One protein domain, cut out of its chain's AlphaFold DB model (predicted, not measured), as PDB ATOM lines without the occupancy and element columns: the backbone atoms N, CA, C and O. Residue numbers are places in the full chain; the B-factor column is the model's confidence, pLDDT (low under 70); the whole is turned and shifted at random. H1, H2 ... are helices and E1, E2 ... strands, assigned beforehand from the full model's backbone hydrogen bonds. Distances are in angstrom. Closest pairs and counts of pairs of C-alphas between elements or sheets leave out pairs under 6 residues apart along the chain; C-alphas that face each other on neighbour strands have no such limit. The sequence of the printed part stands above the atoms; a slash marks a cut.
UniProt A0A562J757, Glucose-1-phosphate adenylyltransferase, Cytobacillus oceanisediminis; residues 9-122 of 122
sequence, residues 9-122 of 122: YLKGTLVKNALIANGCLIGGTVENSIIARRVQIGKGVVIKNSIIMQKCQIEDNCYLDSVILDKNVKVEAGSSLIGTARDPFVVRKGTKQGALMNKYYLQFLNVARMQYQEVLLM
ATOM      1  N   TYR A   9      25.077  -3.317 -24.541       98.12
ATOM      2  CA  TYR A   9      26.018  -3.330 -23.425       98.12
ATOM      3  C   TYR A   9      27.131  -2.322 -23.714       98.12
ATOM      4  O   TYR A   9      27.793  -2.398 -24.750       98.12
ATOM      5  N   LEU A  10      27.325  -1.360 -22.817       97.38
ATOM      6  CA  LEU A  10      28.369  -0.350 -22.947       97.38
ATOM      7  C   LEU A  10      29.738  -0.932 -22.572       97.38
ATOM      8  O   LEU A  10      29.845  -1.947 -21.879       97.38
ATOM      9  N   LYS A  11      30.811  -0.259 -22.999       96.06
ATOM     10  CA  LYS A  11      32.188  -0.642 -22.655       96.06
ATOM     11  C   LYS A  11      32.364  -0.734 -21.133       96.06
ATOM     12  O   LYS A  11      32.001   0.195 -20.421       96.06
ATOM     13  N   GLY A  12      32.958  -1.833 -20.664       93.25
ATOM     14  CA  GLY A  12      33.193  -2.082 -19.235       93.25
ATOM     15  C   GLY A  12      32.011  -2.711 -18.488       93.25
ATOM     16  O   GLY A  12      32.090  -2.888 -17.279       93.25
ATOM     17  N   THR A  13      30.933  -3.063 -19.193       96.69
ATOM     18  CA  THR A  13      29.795  -3.782 -18.610       96.69
ATOM     19  C   THR A  13      30.177  -5.206 -18.223       96.69
ATOM     20  O   THR A  13      30.808  -5.917 -19.005       96.69
ATOM     21  N   LEU A  14      29.729  -5.641 -17.044       98.19
ATOM     22  CA  LEU A  14      29.883  -7.011 -16.564       98.19
ATOM     23  C   LEU A  14      28.509  -7.582 -16.217       98.19
ATOM     24  O   LEU A  14      27.780  -7.017 -15.406       98.19
ATOM     25  N   VAL A  15      28.159  -8.721 -16.809       98.25
ATOM     26  CA  VAL A  15      26.910  -9.425 -16.510       98.25
ATOM     27  C   VAL A  15      27.238 -10.854 -16.124       98.25
ATOM     28  O   VAL A  15      27.902 -11.565 -16.876       98.25
ATOM     29  N   LYS A  16      26.781 -11.274 -14.947       98.50
ATOM     30  CA  LYS A  16      27.082 -12.592 -14.386       98.50
ATOM     31  C   LYS A  16      25.837 -13.166 -13.726       98.50
ATOM     32  O   LYS A  16      25.257 -12.531 -12.856       98.50
ATOM     33  N   ASN A  17      25.440 -14.377 -14.117       98.50
ATOM     34  CA  ASN A  17      24.269 -15.051 -13.547       98.50
ATOM     35  C   ASN A  17      23.013 -14.148 -13.526       98.50
ATOM     36  O   ASN A  17      22.411 -13.916 -12.482       98.50
ATOM     37  N   ALA A  18      22.667 -13.553 -14.669       98.31
ATOM     38  CA  ALA A  18      21.567 -12.599 -14.758       98.31
ATOM     39  C   ALA A  18      20.723 -12.825 -16.013       98.31
ATOM     40  O   ALA A  18      21.236 -13.232 -17.057       98.31
ATOM     41  N   LEU A  19      19.431 -12.515 -15.913       98.50
ATOM     42  CA  LEU A  19      18.495 -12.537 -17.034       98.50
ATOM     43  C   LEU A  19      18.226 -11.105 -17.494       98.50
ATOM     44  O   LEU A  19      17.672 -10.311 -16.737       98.50
ATOM     45  N   ILE A  20      18.579 -10.785 -18.740       98.31
ATOM     46  CA  ILE A  20      18.392  -9.449 -19.316       98.31
ATOM     47  C   ILE A  20      17.426  -9.530 -20.498       98.31
ATOM     48  O   ILE A  20      17.709 -10.176 -21.507       98.31
ATOM     49  N   ALA A  21      16.277  -8.868 -20.382       97.56
ATOM     50  CA  ALA A  21      15.302  -8.778 -21.461       97.56
ATOM     51  C   ALA A  21      15.720  -7.744 -22.524       97.56
ATOM     52  O   ALA A  21      16.658  -6.974 -22.333       97.56
ATOM     53  N   ASN A  22      15.004  -7.708 -23.649       96.69
ATOM     54  CA  ASN A  22      15.301  -6.835 -24.785       96.69
ATOM     55  C   ASN A  22      15.009  -5.340 -24.537       96.69
ATOM     56  O   ASN A  22      14.248  -4.946 -23.646       96.69
ATOM     57  N   GLY A  23      15.609  -4.499 -25.380       96.88
ATOM     58  CA  GLY A  23      15.474  -3.046 -25.343       96.88
ATOM     59  C   GLY A  23      16.227  -2.365 -24.204       96.88
ATOM     60  O   GLY A  23      15.920  -1.211 -23.914       96.88
ATOM     61  N   CYS A  24      17.148  -3.057 -23.531       98.31
ATOM     62  CA  CYS A  24      17.894  -2.478 -22.418       98.31
ATOM     63  C   CYS A  24      19.181  -1.787 -22.883       98.31
ATOM     64  O   CYS A  24      19.755  -2.132 -23.916       98.31
ATOM     65  N   LEU A  25      19.646  -0.835 -22.076       98.50
ATOM     66  CA  LEU A  25      20.975  -0.240 -22.172       98.50
ATOM     67  C   LEU A  25      21.688  -0.485 -20.846       98.50
ATOM     68  O   LEU A  25      21.188  -0.050 -19.811       98.50
ATOM     69  N   ILE A  26      22.818  -1.187 -20.869       98.50
ATOM     70  CA  ILE A  26      23.542  -1.588 -19.660       98.50
ATOM     71  C   ILE A  26      24.902  -0.893 -19.623       98.50
ATOM     72  O   ILE A  26      25.714  -1.104 -20.517       98.50
ATOM     73  N   GLY A  27      25.136  -0.064 -18.602       98.12
ATOM     74  CA  GLY A  27      26.390   0.665 -18.377       98.12
ATOM     75  C   GLY A  27      27.189   0.243 -17.142       98.12
ATOM     76  O   GLY A  27      28.145   0.925 -16.776       98.12
ATOM     77  N   GLY A  28      26.804  -0.846 -16.482       97.69
ATOM     78  CA  GLY A  28      27.314  -1.202 -15.160       97.69
ATOM     79  C   GLY A  28      27.544  -2.695 -14.959       97.69
ATOM     80  O   GLY A  28      27.666  -3.464 -15.911       97.69
ATOM     81  N   THR A  29      27.602  -3.106 -13.698       98.75
ATOM     82  CA  THR A  29      27.696  -4.510 -13.294       98.75
ATOM     83  C   THR A  29      26.330  -5.026 -12.860       98.75
ATOM     84  O   THR A  29      25.679  -4.413 -12.016       98.75
ATOM     85  N   VAL A  30      25.910  -6.165 -13.408       98.75
ATOM     86  CA  VAL A  30      24.669  -6.855 -13.034       98.75
ATOM     87  C   VAL A  30      24.995  -8.294 -12.645       98.75
ATOM     88  O   VAL A  30      25.463  -9.075 -13.474       98.75
ATOM     89  N   GLU A  31      24.735  -8.650 -11.390       98.81
ATOM     90  CA  GLU A  31      25.010  -9.979 -10.840       98.81
ATOM     91  C   GLU A  31      23.772 -10.562 -10.148       98.81
ATOM     92  O   GLU A  31      23.076  -9.856  -9.418       98.81
ATOM     93  N   ASN A  32      23.481 -11.851 -10.360       98.75
ATOM     94  CA  ASN A  32      22.388 -12.570  -9.683       98.75
ATOM     95  C   ASN A  32      21.029 -11.847  -9.777       98.75
ATOM     96  O   ASN A  32      20.309 -11.737  -8.789       98.75
ATOM     97  N   SER A  33      20.714 -11.262 -10.935       98.81
ATOM     98  CA  SER A  33      19.612 -10.297 -11.057       98.81
ATOM     99  C   SER A  33      18.765 -10.501 -12.311       98.81
ATOM    100  O   SER A  33      19.199 -11.100 -13.296       98.81
ATOM    101  N   ILE A  34      17.547  -9.962 -12.286       98.75
ATOM    102  CA  ILE A  34      16.605  -9.978 -13.409       98.75
ATOM    103  C   ILE A  34      16.342  -8.542 -13.857       98.75
ATOM    104  O   ILE A  34      15.865  -7.719 -13.077       98.75
ATOM    105  N   ILE A  35      16.601  -8.254 -15.131       98.69
ATOM    106  CA  ILE A  35      16.368  -6.952 -15.757       98.69
ATOM    107  C   ILE A  35      15.295  -7.100 -16.835       98.69
ATOM    108  O   ILE A  35      15.485  -7.776 -17.849       98.69
ATOM    109  N   ALA A  36      14.144  -6.470 -16.615       98.38
ATOM    110  CA  ALA A  36      13.024  -6.499 -17.543       98.38
ATOM    111  C   ALA A  36      13.218  -5.520 -18.716       98.38
ATOM    112  O   ALA A  36      14.195  -4.787 -18.808       98.38
ATOM    113  N   ARG A  37      12.264  -5.517 -19.652       97.44
ATOM    114  CA  ARG A  37      12.391  -4.787 -20.925       97.44
ATOM    115  C   ARG A  37      12.516  -3.276 -20.747       97.44
ATOM    116  O   ARG A  37      11.817  -2.688 -19.917       97.44
ATOM    117  N   ARG A  38      13.270  -2.638 -21.649       97.31
ATOM    118  CA  ARG A  38      13.441  -1.172 -21.716       97.31
ATOM    119  C   ARG A  38      14.041  -0.542 -20.459       97.31
ATOM    120  O   ARG A  38      13.724   0.603 -20.148       97.31
ATOM    121  N   VAL A  39      14.861  -1.278 -19.720       98.44
ATOM    122  CA  VAL A  39      15.573  -0.721 -18.571       98.44
ATOM    123  C   VAL A  39      16.843  -0.020 -19.051       98.44
ATOM    124  O   VAL A  39      17.568  -0.538 -19.902       98.44
ATOM    125  N   GLN A  40      17.100   1.169 -18.513       98.62
ATOM    126  CA  GLN A  40      18.330   1.920 -18.754       98.62
ATOM    127  C   GLN A  40      19.154   1.938 -17.472       98.62
ATOM    128  O   GLN A  40      18.666   2.378 -16.433       98.62
ATOM    129  N   ILE A  41      20.384   1.442 -17.555       98.69
ATOM    130  CA  ILE A  41      21.346   1.382 -16.460       98.69
ATOM    131  C   ILE A  41      22.546   2.245 -16.844       98.69
ATOM    132  O   ILE A  41      23.216   1.974 -17.844       98.69
ATOM    133  N   GLY A  42      22.786   3.281 -16.046       98.50
ATOM    134  CA  GLY A  42      23.881   4.228 -16.194       98.50
ATOM    135  C   GLY A  42      25.265   3.622 -15.971       98.50
ATOM    136  O   GLY A  42      25.430   2.441 -15.649       98.50
ATOM    137  N   LYS A  43      26.285   4.456 -16.157       98.25
ATOM    138  CA  LYS A  43      27.692   4.086 -15.992       98.25
ATOM    139  C   LYS A  43      28.034   3.861 -14.526       98.25
ATOM    140  O   LYS A  43      27.566   4.591 -13.659       98.25
ATOM    141  N   GLY A  44      28.864   2.856 -14.250       97.50
ATOM    142  CA  GLY A  44      29.356   2.584 -12.892       97.50
ATOM    143  C   GLY A  44      28.288   2.065 -11.923       97.50
ATOM    144  O   GLY A  44      28.566   1.906 -10.739       97.50
ATOM    145  N   VAL A  45      27.077   1.786 -12.410       98.69
ATOM    146  CA  VAL A  45      26.005   1.202 -11.604       98.69
ATOM    147  C   VAL A  45      26.358  -0.234 -11.222       98.69
ATOM    148  O   VAL A  45      26.890  -0.985 -12.040       98.69
ATOM    149  N   VAL A  46      26.018  -0.640 -10.003       98.75
ATOM    150  CA  VAL A  46      26.136  -2.026  -9.537       98.75
ATOM    151  C   VAL A  46      24.769  -2.513  -9.078       98.75
ATOM    152  O   VAL A  46      24.147  -1.894  -8.221       98.75
ATOM    153  N   ILE A  47      24.303  -3.624  -9.649       98.75
ATOM    154  CA  ILE A  47      23.025  -4.264  -9.319       98.75
ATOM    155  C   ILE A  47      23.297  -5.711  -8.927       98.75
ATOM    156  O   ILE A  47      23.855  -6.476  -9.717       98.75
ATOM    157  N   LYS A  48      22.889  -6.085  -7.715       98.81
ATOM    158  CA  LYS A  48      23.072  -7.422  -7.147       98.81
ATOM    159  C   LYS A  48      21.770  -7.950  -6.570       98.81
ATOM    160  O   LYS A  48      21.019  -7.195  -5.958       98.81
ATOM    161  N   ASN A  49      21.505  -9.242  -6.748       98.69
ATOM    162  CA  ASN A  49      20.391  -9.940  -6.092       98.69
ATOM    163  C   ASN A  49      19.027  -9.238  -6.280       98.69
ATOM    164  O   ASN A  49      18.211  -9.209  -5.363       98.69
ATOM    165  N   SER A  50      18.805  -8.592  -7.427       98.75
ATOM    166  CA  SER A  50      17.725  -7.613  -7.602       98.75
ATOM    167  C   SER A  50      16.815  -7.929  -8.786       98.75
ATOM    168  O   SER A  50      17.202  -8.599  -9.747       98.75
ATOM    169  N   ILE A  51      15.596  -7.389  -8.739       98.69
ATOM    170  CA  ILE A  51      14.604  -7.467  -9.814       98.69
ATOM    171  C   ILE A  51      14.252  -6.049 -10.258       98.69
ATOM    172  O   ILE A  51      13.710  -5.256  -9.489       98.69
ATOM    173  N   ILE A  52      14.530  -5.730 -11.520       98.69
ATOM    174  CA  ILE A  52      14.284  -4.405 -12.096       98.69
ATOM    175  C   ILE A  52      13.202  -4.514 -13.170       98.69
ATOM    176  O   ILE A  52      13.427  -5.089 -14.237       98.69
ATOM    177  N   MET A  53      12.016  -3.965 -12.898       98.25
ATOM    178  CA  MET A  53      10.858  -4.063 -13.791       98.25
ATOM    179  C   MET A  53      10.917  -3.064 -14.952       98.25
ATOM    180  O   MET A  53      11.831  -2.250 -15.081       98.25
ATOM    181  N   GLN A  54       9.955  -3.165 -15.872       97.50
ATOM    182  CA  GLN A  54      10.060  -2.534 -17.187       97.50
ATOM    183  C   GLN A  54      10.155  -1.008 -17.111       97.50
ATOM    184  O   GLN A  54       9.472  -0.368 -16.306       97.50
ATOM    185  N   LYS A  55      10.901  -0.423 -18.056       96.75
ATOM    186  CA  LYS A  55      11.031   1.036 -18.233       96.75
ATOM    187  C   LYS A  55      11.622   1.770 -17.021       96.75
ATOM    188  O   LYS A  55      11.400   2.972 -16.883       96.75
ATOM    189  N   CYS A  56      12.342   1.073 -16.144       98.31
ATOM    190  CA  CYS A  56      13.095   1.741 -15.090       98.31
ATOM    191  C   CYS A  56      14.320   2.463 -15.657       98.31
ATOM    192  O   CYS A  56      14.928   2.017 -16.635       98.31
ATOM    193  N   GLN A  57      14.682   3.565 -15.012       98.44
ATOM    194  CA  GLN A  57      15.887   4.337 -15.298       98.44
ATOM    195  C   GLN A  57      16.733   4.396 -14.035       98.44
ATOM    196  O   GLN A  57      16.277   4.906 -13.015       98.44
ATOM    197  N   ILE A  58      17.944   3.863 -14.098       98.50
ATOM    198  CA  ILE A  58      18.908   3.895 -13.003       98.50
ATOM    199  C   ILE A  58      20.077   4.732 -13.494       98.50
ATOM    200  O   ILE A  58      20.759   4.340 -14.439       98.50
ATOM    201  N   GLU A  59      20.252   5.911 -12.912       98.25
ATOM    202  CA  GLU A  59      21.304   6.848 -13.305       98.25
ATOM    203  C   GLU A  59      22.690   6.402 -12.814       98.25
ATOM    204  O   GLU A  59      22.837   5.399 -12.115       98.25
ATOM    205  N   ASP A  60      23.724   7.132 -13.220       98.06
ATOM    206  CA  ASP A  60      25.120   6.759 -13.006       98.06
ATOM    207  C   ASP A  60      25.480   6.558 -11.521       98.06
ATOM    208  O   ASP A  60      24.963   7.224 -10.621       98.06
ATOM    209  N   ASN A  61      26.428   5.652 -11.278       97.38
ATOM    210  CA  ASN A  61      27.040   5.380  -9.974       97.38
ATOM    211  C   ASN A  61      26.062   4.959  -8.860       97.38
ATOM    212  O   ASN A  61      26.345   5.158  -7.681       97.38
ATOM    213  N   CYS A  62      24.909   4.382  -9.207       97.94
ATOM    214  CA  CYS A  62      23.997   3.805  -8.218       97.94
ATOM    215  C   CYS A  62      24.471   2.430  -7.717       97.94
ATOM    216  O   CYS A  62      25.059   1.650  -8.468       97.94
ATOM    217  N   TYR A  63      24.125   2.098  -6.473       98.19
ATOM    218  CA  TYR A  63      24.329   0.772  -5.884       98.19
ATOM    219  C   TYR A  63      22.988   0.168  -5.456       98.19
ATOM    220  O   TYR A  63      22.253   0.769  -4.676       98.19
ATOM    221  N   LEU A  64      22.637  -0.996  -5.998       98.25
ATOM    222  CA  LEU A  64      21.387  -1.694  -5.712       98.25
ATOM    223  C   LEU A  64      21.707  -3.125  -5.275       98.25
ATOM    224  O   LEU A  64      22.304  -3.879  -6.045       98.25
ATOM    225  N   ASP A  65      21.286  -3.516  -4.075       98.50
ATOM    226  CA  ASP A  65      21.423  -4.889  -3.577       98.50
ATOM    227  C   ASP A  65      20.140  -5.355  -2.893       98.50
ATOM    228  O   ASP A  65      19.634  -4.685  -1.991       98.50
ATOM    229  N   SER A  66      19.607  -6.502  -3.317       98.44
ATOM    230  CA  SER A  66      18.350  -7.050  -2.789       98.44
ATOM    231  C   SER A  66      17.180  -6.063  -2.948       98.44
ATOM    232  O   SER A  66      16.426  -5.793  -2.011       98.44
ATOM    233  N   VAL A  67      17.055  -5.487  -4.150       98.19
ATOM    234  CA  VAL A  67      16.084  -4.438  -4.498       98.19
ATOM    235  C   VAL A  67      15.057  -4.962  -5.497       98.19
ATOM    236  O   VAL A  67      15.395  -5.667  -6.450       98.19
ATOM    237  N   ILE A  68      13.802  -4.547  -5.331       98.25
ATOM    238  CA  ILE A  68      12.746  -4.731  -6.328       98.25
ATOM    239  C   ILE A  68      12.267  -3.352  -6.780       98.25
ATOM    240  O   ILE A  68      11.619  -2.629  -6.023       98.25
ATOM    241  N   LEU A  69      12.563  -2.983  -8.027       98.19
ATOM    242  CA  LEU A  69      12.002  -1.780  -8.646       98.19
ATOM    243  C   LEU A  69      10.786  -2.166  -9.482       98.19
ATOM    244  O   LEU A  69      10.925  -2.932 -10.434       98.19
ATOM    245  N   ASP A  70       9.611  -1.625  -9.165       96.75
ATOM    246  CA  ASP A  70       8.419  -1.747 -10.010       96.75
ATOM    247  C   ASP A  70       8.542  -0.857 -11.269       96.75
ATOM    248  O   ASP A  70       9.458  -0.054 -11.424       96.75
ATOM    249  N   LYS A  71       7.632  -1.017 -12.227       95.06
ATOM    250  CA  LYS A  71       7.696  -0.386 -13.549       95.06
ATOM    251  C   LYS A  71       7.737   1.145 -13.493       95.06
ATOM    252  O   LYS A  71       7.004   1.788 -12.736       95.06
ATOM    253  N   ASN A  72       8.484   1.730 -14.428       95.44
ATOM    254  CA  ASN A  72       8.662   3.180 -14.589       95.44
ATOM    255  C   ASN A  72       9.237   3.891 -13.348       95.44
ATOM    256  O   ASN A  72       8.902   5.049 -13.098       95.44
ATOM    257  N   VAL A  73      10.062   3.211 -12.552       96.88
ATOM    258  CA  VAL A  73      10.799   3.846 -11.454       96.88
ATOM    259  C   VAL A  73      12.051   4.534 -11.991       96.88
ATOM    260  O   VAL A  73      12.734   4.007 -12.872       96.88
ATOM    261  N   LYS A  74      12.367   5.706 -11.435       97.19
ATOM    262  CA  LYS A  74      13.641   6.389 -11.670       97.19
ATOM    263  C   LYS A  74      14.472   6.405 -10.387       97.19
ATOM    264  O   LYS A  74      13.982   6.869  -9.362       97.19
ATOM    265  N   VAL A  75      15.710   5.930 -10.463       96.75
ATOM    266  CA  VAL A  75      16.715   6.001  -9.396       96.75
ATOM    267  C   VAL A  75      17.744   7.056  -9.786       96.75
ATOM    268  O   VAL A  75      18.336   6.962 -10.862       96.75
ATOM    269  N   GLU A  76      17.908   8.078  -8.948       96.31
ATOM    270  CA  GLU A  76      18.809   9.204  -9.229       96.31
ATOM    271  C   GLU A  76      20.271   8.846  -8.978       96.31
ATOM    272  O   GLU A  76      20.571   7.990  -8.140       96.31
ATOM    273  N   ALA A  77      21.172   9.539  -9.672       95.94
ATOM    274  CA  ALA A  77      22.601   9.261  -9.647       95.94
ATOM    275  C   ALA A  77      23.167   9.194  -8.217       95.94
ATOM    276  O   ALA A  77      22.820   9.996  -7.346       95.94
ATOM    277  N   GLY A  78      24.055   8.229  -7.976       92.94
ATOM    278  CA  GLY A  78      24.693   8.025  -6.672       92.94
ATOM    279  C   GLY A  78      23.783   7.457  -5.573       92.94
ATOM    280  O   GLY A  78      24.213   7.358  -4.423       92.94
ATOM    281  N   SER A  79      22.536   7.085  -5.879       93.75
ATOM    282  CA  SER A  79      21.651   6.465  -4.888       93.75
ATOM    283  C   SER A  79      22.142   5.068  -4.498       93.75
ATOM    284  O   SER A  79      22.569   4.285  -5.346       93.75
ATOM    285  N   SER A  80      22.018   4.735  -3.211       94.56
ATOM    286  CA  SER A  80      22.265   3.389  -2.688       94.56
ATOM    287  C   SER A  80      20.981   2.835  -2.083       94.56
ATOM    288  O   SER A  80      20.439   3.428  -1.149       94.56
ATOM    289  N   LEU A  81      20.477   1.736  -2.644       95.06
ATOM    290  CA  LEU A  81      19.279   1.035  -2.189       95.06
ATOM    291  C   LEU A  81      19.684  -0.379  -1.789       95.06
ATOM    292  O   LEU A  81      20.181  -1.144  -2.615       95.06
ATOM    293  N   ILE A  82      19.502  -0.711  -0.515       94.88
ATOM    294  CA  ILE A  82      19.963  -1.976   0.052       94.88
ATOM    295  C   ILE A  82      18.813  -2.581   0.844       94.88
ATOM    296  O   ILE A  82      18.318  -1.972   1.791       94.88
ATOM    297  N   GLY A  83      18.385  -3.764   0.423       94.31
ATOM    298  CA  GLY A  83      17.506  -4.637   1.186       94.31
ATOM    299  C   GLY A  83      18.260  -5.854   1.710       94.31
ATOM    300  O   GLY A  83      19.490  -5.903   1.739       94.31
ATOM    301  N   THR A  84      17.507  -6.880   2.077       94.62
ATOM    302  CA  THR A  84      18.034  -8.195   2.444       94.62
ATOM    303  C   THR A  84      17.266  -9.294   1.719       94.62
ATOM    304  O   THR A  84      16.176  -9.071   1.197       94.62
ATOM    305  N   ALA A  85      17.789 -10.520   1.738       90.06
ATOM    306  CA  ALA A  85      17.106 -11.669   1.143       90.06
ATOM    307  C   ALA A  85      15.720 -11.958   1.761       90.06
ATOM    308  O   ALA A  85      14.877 -12.567   1.106       90.06
ATOM    309  N   ARG A  86      15.486 -11.556   3.019       94.12
ATOM    310  CA  ARG A  86      14.202 -11.750   3.719       94.12
ATOM    311  C   ARG A  86      13.290 -10.532   3.640       94.12
ATOM    312  O   ARG A  86      12.079 -10.686   3.749       94.12
ATOM    313  N   ASP A  87      13.877  -9.358   3.462       94.06
ATOM    314  CA  ASP A  87      13.181  -8.078   3.413       94.06
ATOM    315  C   ASP A  87      13.814  -7.210   2.314       94.06
ATOM    316  O   ASP A  87      14.759  -6.455   2.577       94.06
ATOM    317  N   PRO A  88      13.406  -7.404   1.046       94.38
ATOM    318  CA  PRO A  88      13.967  -6.660  -0.069       94.38
ATOM    319  C   PRO A  88      13.489  -5.208  -0.052       94.38
ATOM    320  O   PRO A  88      12.353  -4.906   0.312       94.38
ATOM    321  N   PHE A  89      14.323  -4.293  -0.543       94.81
ATOM    322  CA  PHE A  89      13.930  -2.891  -0.664       94.81
ATOM    323  C   PHE A  89      13.018  -2.715  -1.886       94.81
ATOM    324  O   PHE A  89      13.473  -2.812  -3.029       94.81
ATOM    325  N   VAL A  90      11.723  -2.477  -1.661       94.50
ATOM    326  CA  VAL A  90      10.722  -2.389  -2.739       94.50
ATOM    327  C   VAL A  90      10.370  -0.939  -3.064       94.50
ATOM    328  O   VAL A  90       9.867  -0.200  -2.218       94.50
ATOM    329  N   VAL A  91      10.543  -0.552  -4.329       93.81
ATOM    330  CA  VAL A  91      10.148   0.764  -4.848       93.81
ATOM    331  C   VAL A  91       8.913   0.621  -5.735       93.81
ATOM    332  O   VAL A  91       8.933  -0.095  -6.737       93.81
ATOM    333  N   ARG A  92       7.820   1.294  -5.358       88.88
ATOM    334  CA  ARG A  92       6.518   1.208  -6.048       88.88
ATOM    335  C   ARG A  92       6.525   1.939  -7.394       88.88
ATOM    336  O   ARG A  92       7.327   2.835  -7.619       88.88
ATOM    337  N   LYS A  93       5.592   1.582  -8.289       83.06
ATOM    338  CA  LYS A  93       5.521   2.156  -9.644       83.06
ATOM    339  C   LYS A  93       5.550   3.692  -9.645       83.06
ATOM    340  O   LYS A  93       4.871   4.333  -8.844       83.06
ATOM    341  N   GLY A  94       6.219   4.268 -10.644       73.81
ATOM    342  CA  GLY A  94       6.126   5.698 -10.959       73.81
ATOM    343  C   GLY A  94       6.742   6.644  -9.924       73.81
ATOM    344  O   GLY A  94       6.514   7.849 -10.007       73.81
ATOM    345  N   THR A  95       7.507   6.132  -8.961       82.25
ATOM    346  CA  THR A  95       8.228   6.962  -7.995       82.25
ATOM    347  C   THR A  95       9.615   7.338  -8.515       82.25
ATOM    348  O   THR A  95      10.255   6.587  -9.259       82.25
ATOM    349  N   LYS A  96      10.103   8.501  -8.079       80.81
ATOM    350  CA  LYS A  96      11.517   8.870  -8.168       80.81
ATOM    351  C   LYS A  96      12.162   8.591  -6.816       80.81
ATOM    352  O   LYS A  96      11.670   9.086  -5.807       80.81
ATOM    353  N   GLN A  97      13.224   7.798  -6.805       79.94
ATOM    354  CA  GLN A  97      13.995   7.498  -5.609       79.94
ATOM    355  C   GLN A  97      15.352   8.190  -5.721       79.94
ATOM    356  O   GLN A  97      16.159   7.846  -6.582       79.94
ATOM    357  N   GLY A  98      15.565   9.187  -4.866       71.12
ATOM    358  CA  GLY A  98      16.760  10.021  -4.881       71.12
ATOM    359  C   GLY A  98      17.736   9.734  -3.747       71.12
ATOM    360  O   GLY A  98      17.371   9.172  -2.709       71.12
ATOM    361  N   ALA A  99      18.963  10.231  -3.902       58.50
ATOM    362  CA  ALA A  99      20.009  10.188  -2.878       58.50
ATOM    363  C   ALA A  99      19.669  11.026  -1.625       58.50
ATOM    364  O   ALA A  99      20.277  10.847  -0.567       58.50
ATOM    365  N   LEU A 100      18.677  11.921  -1.714       53.84
ATOM    366  CA  LEU A 100      18.271  12.810  -0.620       53.84
ATOM    367  C   LEU A 100      17.842  12.048   0.641       53.84
ATOM    368  O   LEU A 100      18.165  12.491   1.740       53.84
ATOM    369  N   MET A 101      17.204  10.878   0.511       51.62
ATOM    370  CA  MET A 101      16.804  10.074   1.677       51.62
ATOM    371  C   MET A 101      18.026   9.587   2.482       51.62
ATOM    372  O   MET A 101      18.007   9.600   3.710       51.62
ATOM    373  N   ASN A 102      19.123   9.236   1.798       49.22
ATOM    374  CA  ASN A 102      20.368   8.801   2.436       49.22
ATOM    375  C   ASN A 102      21.077   9.969   3.145       49.22
ATOM    376  O   ASN A 102      21.586   9.806   4.250       49.22
ATOM    377  N   LYS A 103      21.044  11.180   2.569       46.19
ATOM    378  CA  LYS A 103      21.633  12.376   3.199       46.19
ATOM    379  C   LYS A 103      20.980  12.692   4.550       46.19
ATOM    380  O   LYS A 103      21.698  12.918   5.517       46.19
ATOM    381  N   TYR A 104      19.649  12.656   4.634       56.38
ATOM    382  CA  TYR A 104      18.940  12.908   5.894       56.38
ATOM    383  C   TYR A 104      19.100  11.766   6.902       56.38
ATOM    384  O   TYR A 104      19.271  12.036   8.087       56.38
ATOM    385  N   TYR A 105      19.111  10.505   6.457       59.03
ATOM    386  CA  TYR A 105      19.316   9.365   7.353       59.03
ATOM    387  C   TYR A 105      20.745   9.297   7.907       59.03
ATOM    388  O   TYR A 105      20.924   9.109   9.106       59.03
ATOM    389  N   LEU A 106      21.775   9.530   7.085       57.78
ATOM    390  CA  LEU A 106      23.158   9.636   7.562       57.78
ATOM    391  C   LEU A 106      23.353  10.852   8.469       57.78
ATOM    392  O   LEU A 106      24.065  10.758   9.464       57.78
ATOM    393  N   GLN A 107      22.700  11.979   8.172       62.34
ATOM    394  CA  GLN A 107      22.686  13.131   9.071       62.34
ATOM    395  C   GLN A 107      22.027  12.779  10.412       62.34
ATOM    396  O   GLN A 107      22.577  13.110  11.458       62.34
ATOM    397  N   PHE A 108      20.915  12.043  10.398       68.44
ATOM    398  CA  PHE A 108      20.246  11.562  11.604       68.44
ATOM    399  C   PHE A 108      21.114  10.575  12.401       68.44
ATOM    400  O   PHE A 108      21.269  10.740  13.607       68.44
ATOM    401  N   LEU A 109      21.742   9.592  11.746       68.81
ATOM    402  CA  LEU A 109      22.652   8.643  12.396       68.81
ATOM    403  C   LEU A 109      23.897   9.324  12.969       68.81
ATOM    404  O   LEU A 109      24.343   8.950  14.049       68.81
ATOM    405  N   ASN A 110      24.447  10.326  12.283       70.06
ATOM    406  CA  ASN A 110      25.559  11.115  12.809       70.06
ATOM    407  C   ASN A 110      25.141  11.890  14.065       70.06
ATOM    408  O   ASN A 110      25.879  11.879  15.045       70.06
ATOM    409  N   VAL A 111      23.945  12.488  14.077       72.38
ATOM    410  CA  VAL A 111      23.391  13.141  15.276       72.38
ATOM    411  C   VAL A 111      23.192  12.128  16.409       72.38
ATOM    412  O   VAL A 111      23.675  12.359  17.516       72.38
ATOM    413  N   ALA A 112      22.570  10.981  16.134       73.56
ATOM    414  CA  ALA A 112      22.338   9.936  17.132       73.56
ATOM    415  C   ALA A 112      23.650   9.355  17.696       73.56
ATOM    416  O   ALA A 112      23.749   9.074  18.890       73.56
ATOM    417  N   ARG A 113      24.688   9.217  16.860       78.25
ATOM    418  CA  ARG A 113      26.023   8.767  17.274       78.25
ATOM    419  C   ARG A 113      26.730   9.792  18.159       78.25
ATOM    420  O   ARG A 113      27.362   9.385  19.129       78.25
ATOM    421  N   MET A 114      26.625  11.087  17.850       73.56
ATOM    422  CA  MET A 114      27.193  12.140  18.703       73.56
ATOM    423  C   MET A 114      26.512  12.175  20.075       73.56
ATOM    424  O   MET A 114      27.206  12.205  21.085       73.56
ATOM    425  N   GLN A 115      25.181  12.054  20.119       72.06
ATOM    426  CA  GLN A 115      24.436  11.984  21.382       72.06
ATOM    427  C   GLN A 115      24.860  10.786  22.243       72.06
ATOM    428  O   GLN A 115      25.037  10.922  23.448       72.06
ATOM    429  N   TYR A 116      25.086   9.615  21.636       66.06
ATOM    430  CA  TYR A 116      25.554   8.436  22.374       66.06
ATOM    431  C   TYR A 116      26.975   8.601  22.932       66.06
ATOM    432  O   TYR A 116      27.280   8.061  23.993       66.06
ATOM    433  N   GLN A 117      27.851   9.333  22.234       70.25
ATOM    434  CA  GLN A 117      29.203   9.605  22.724       70.25
ATOM    435  C   GLN A 117      29.225  10.623  23.869       70.25
ATOM    436  O   GLN A 117      29.995  10.421  24.802       70.25
ATOM    437  N   GLU A 118      28.373  11.655  23.851       69.25
ATOM    438  CA  GLU A 118      28.251  12.597  24.979       69.25
ATOM    439  C   GLU A 118      27.788  11.903  26.267       69.25
ATOM    440  O   GLU A 118      28.318  12.185  27.336       69.25
ATOM    441  N   VAL A 119      26.860  10.945  26.167       64.62
ATOM    442  CA  VAL A 119      26.349  10.193  27.329       64.62
ATOM    443  C   VAL A 119      27.393   9.228  27.907       64.62
ATOM    444  O   VAL A 119      27.379   8.976  29.104       64.62
ATOM    445  N   LEU A 120      28.304   8.690  27.090       65.81
ATOM    446  CA  LEU A 120      29.369   7.783  27.548       65.81
ATOM    447  C   LEU A 120      30.567   8.527  28.178       65.81
ATOM    448  O   LEU A 120      31.414   7.903  28.813       65.81
ATOM    449  N   LEU A 121      30.668   9.839  27.950       61.16
ATOM    450  CA  LEU A 121      31.713  10.720  28.486       61.16
ATOM    451  C   LEU A 121      31.306  11.411  29.806       61.16
ATOM    452  O   LEU A 121      32.111  12.170  30.349       61.16
ATOM    453  N   MET A 122      30.093  11.148  30.307       58.75
ATOM    454  CA  MET A 122      29.612  11.502  31.652       58.75
ATOM    455  C   MET A 122      29.756  10.321  32.612       58.75
ATOM    456  O   MET A 122      30.069  10.585  33.794       58.75
TER     457      MET A 122
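What this domain is: This is residues 9 to 122 of the 122 residues of the protein "Glucose-1-phosphate adenylyltransferase" of Cytobacillus oceanisediminis (UniProt A0A562J757). With little regular structure, the chain winds in stacked turns, a solenoid with E1, E2, E3, E4 and E6 as a sheet along one side and E5 beside E7 on another; residues 103 to 122, mostly H1, stick out from one end. The 114 printed residues include seven named strands, then one helix, class mixed, 42 residues in named elements. It is only just loose, close to compact: radius of gyration of the C-alphas 16.3 A, spans 61 by 28 by 26 A.

Where its parts are: The parallel sheet, in order, is E1, residues 14 to 16, from C-alpha 14 at (29.883, -7.011, -16.564), E2, 29 to 31, E3, 46 to 48, E4, 63 to 65, and E6, 80 to 82. E5 is 67 to 69, E7 89 to 91. H1, 100 to 120, spans 30.7 A to C-alpha 120 at (29.369, 7.783, 27.548).

How they stand to each other: E1 and E2 are parallel at 3 degrees; N 30 and O 14, 2.9 A apart, are within hydrogen-bond range. E5 and E7 are parallel at 9 degrees, with N 68 and O 89 at 2.9 A. H1, with every O i to N i+4 pair within range, is not on the five-strand sheet.

The domain as a whole: The farthest C-alphas, Asn 22 and Met 122, are 61.0 A apart. The printed part has no cut. Links E1 to E2, E2 to E3 and E3 to E4 are long. pLDDT is under 70 at residues 99 to 109, 116 and 118 to 122.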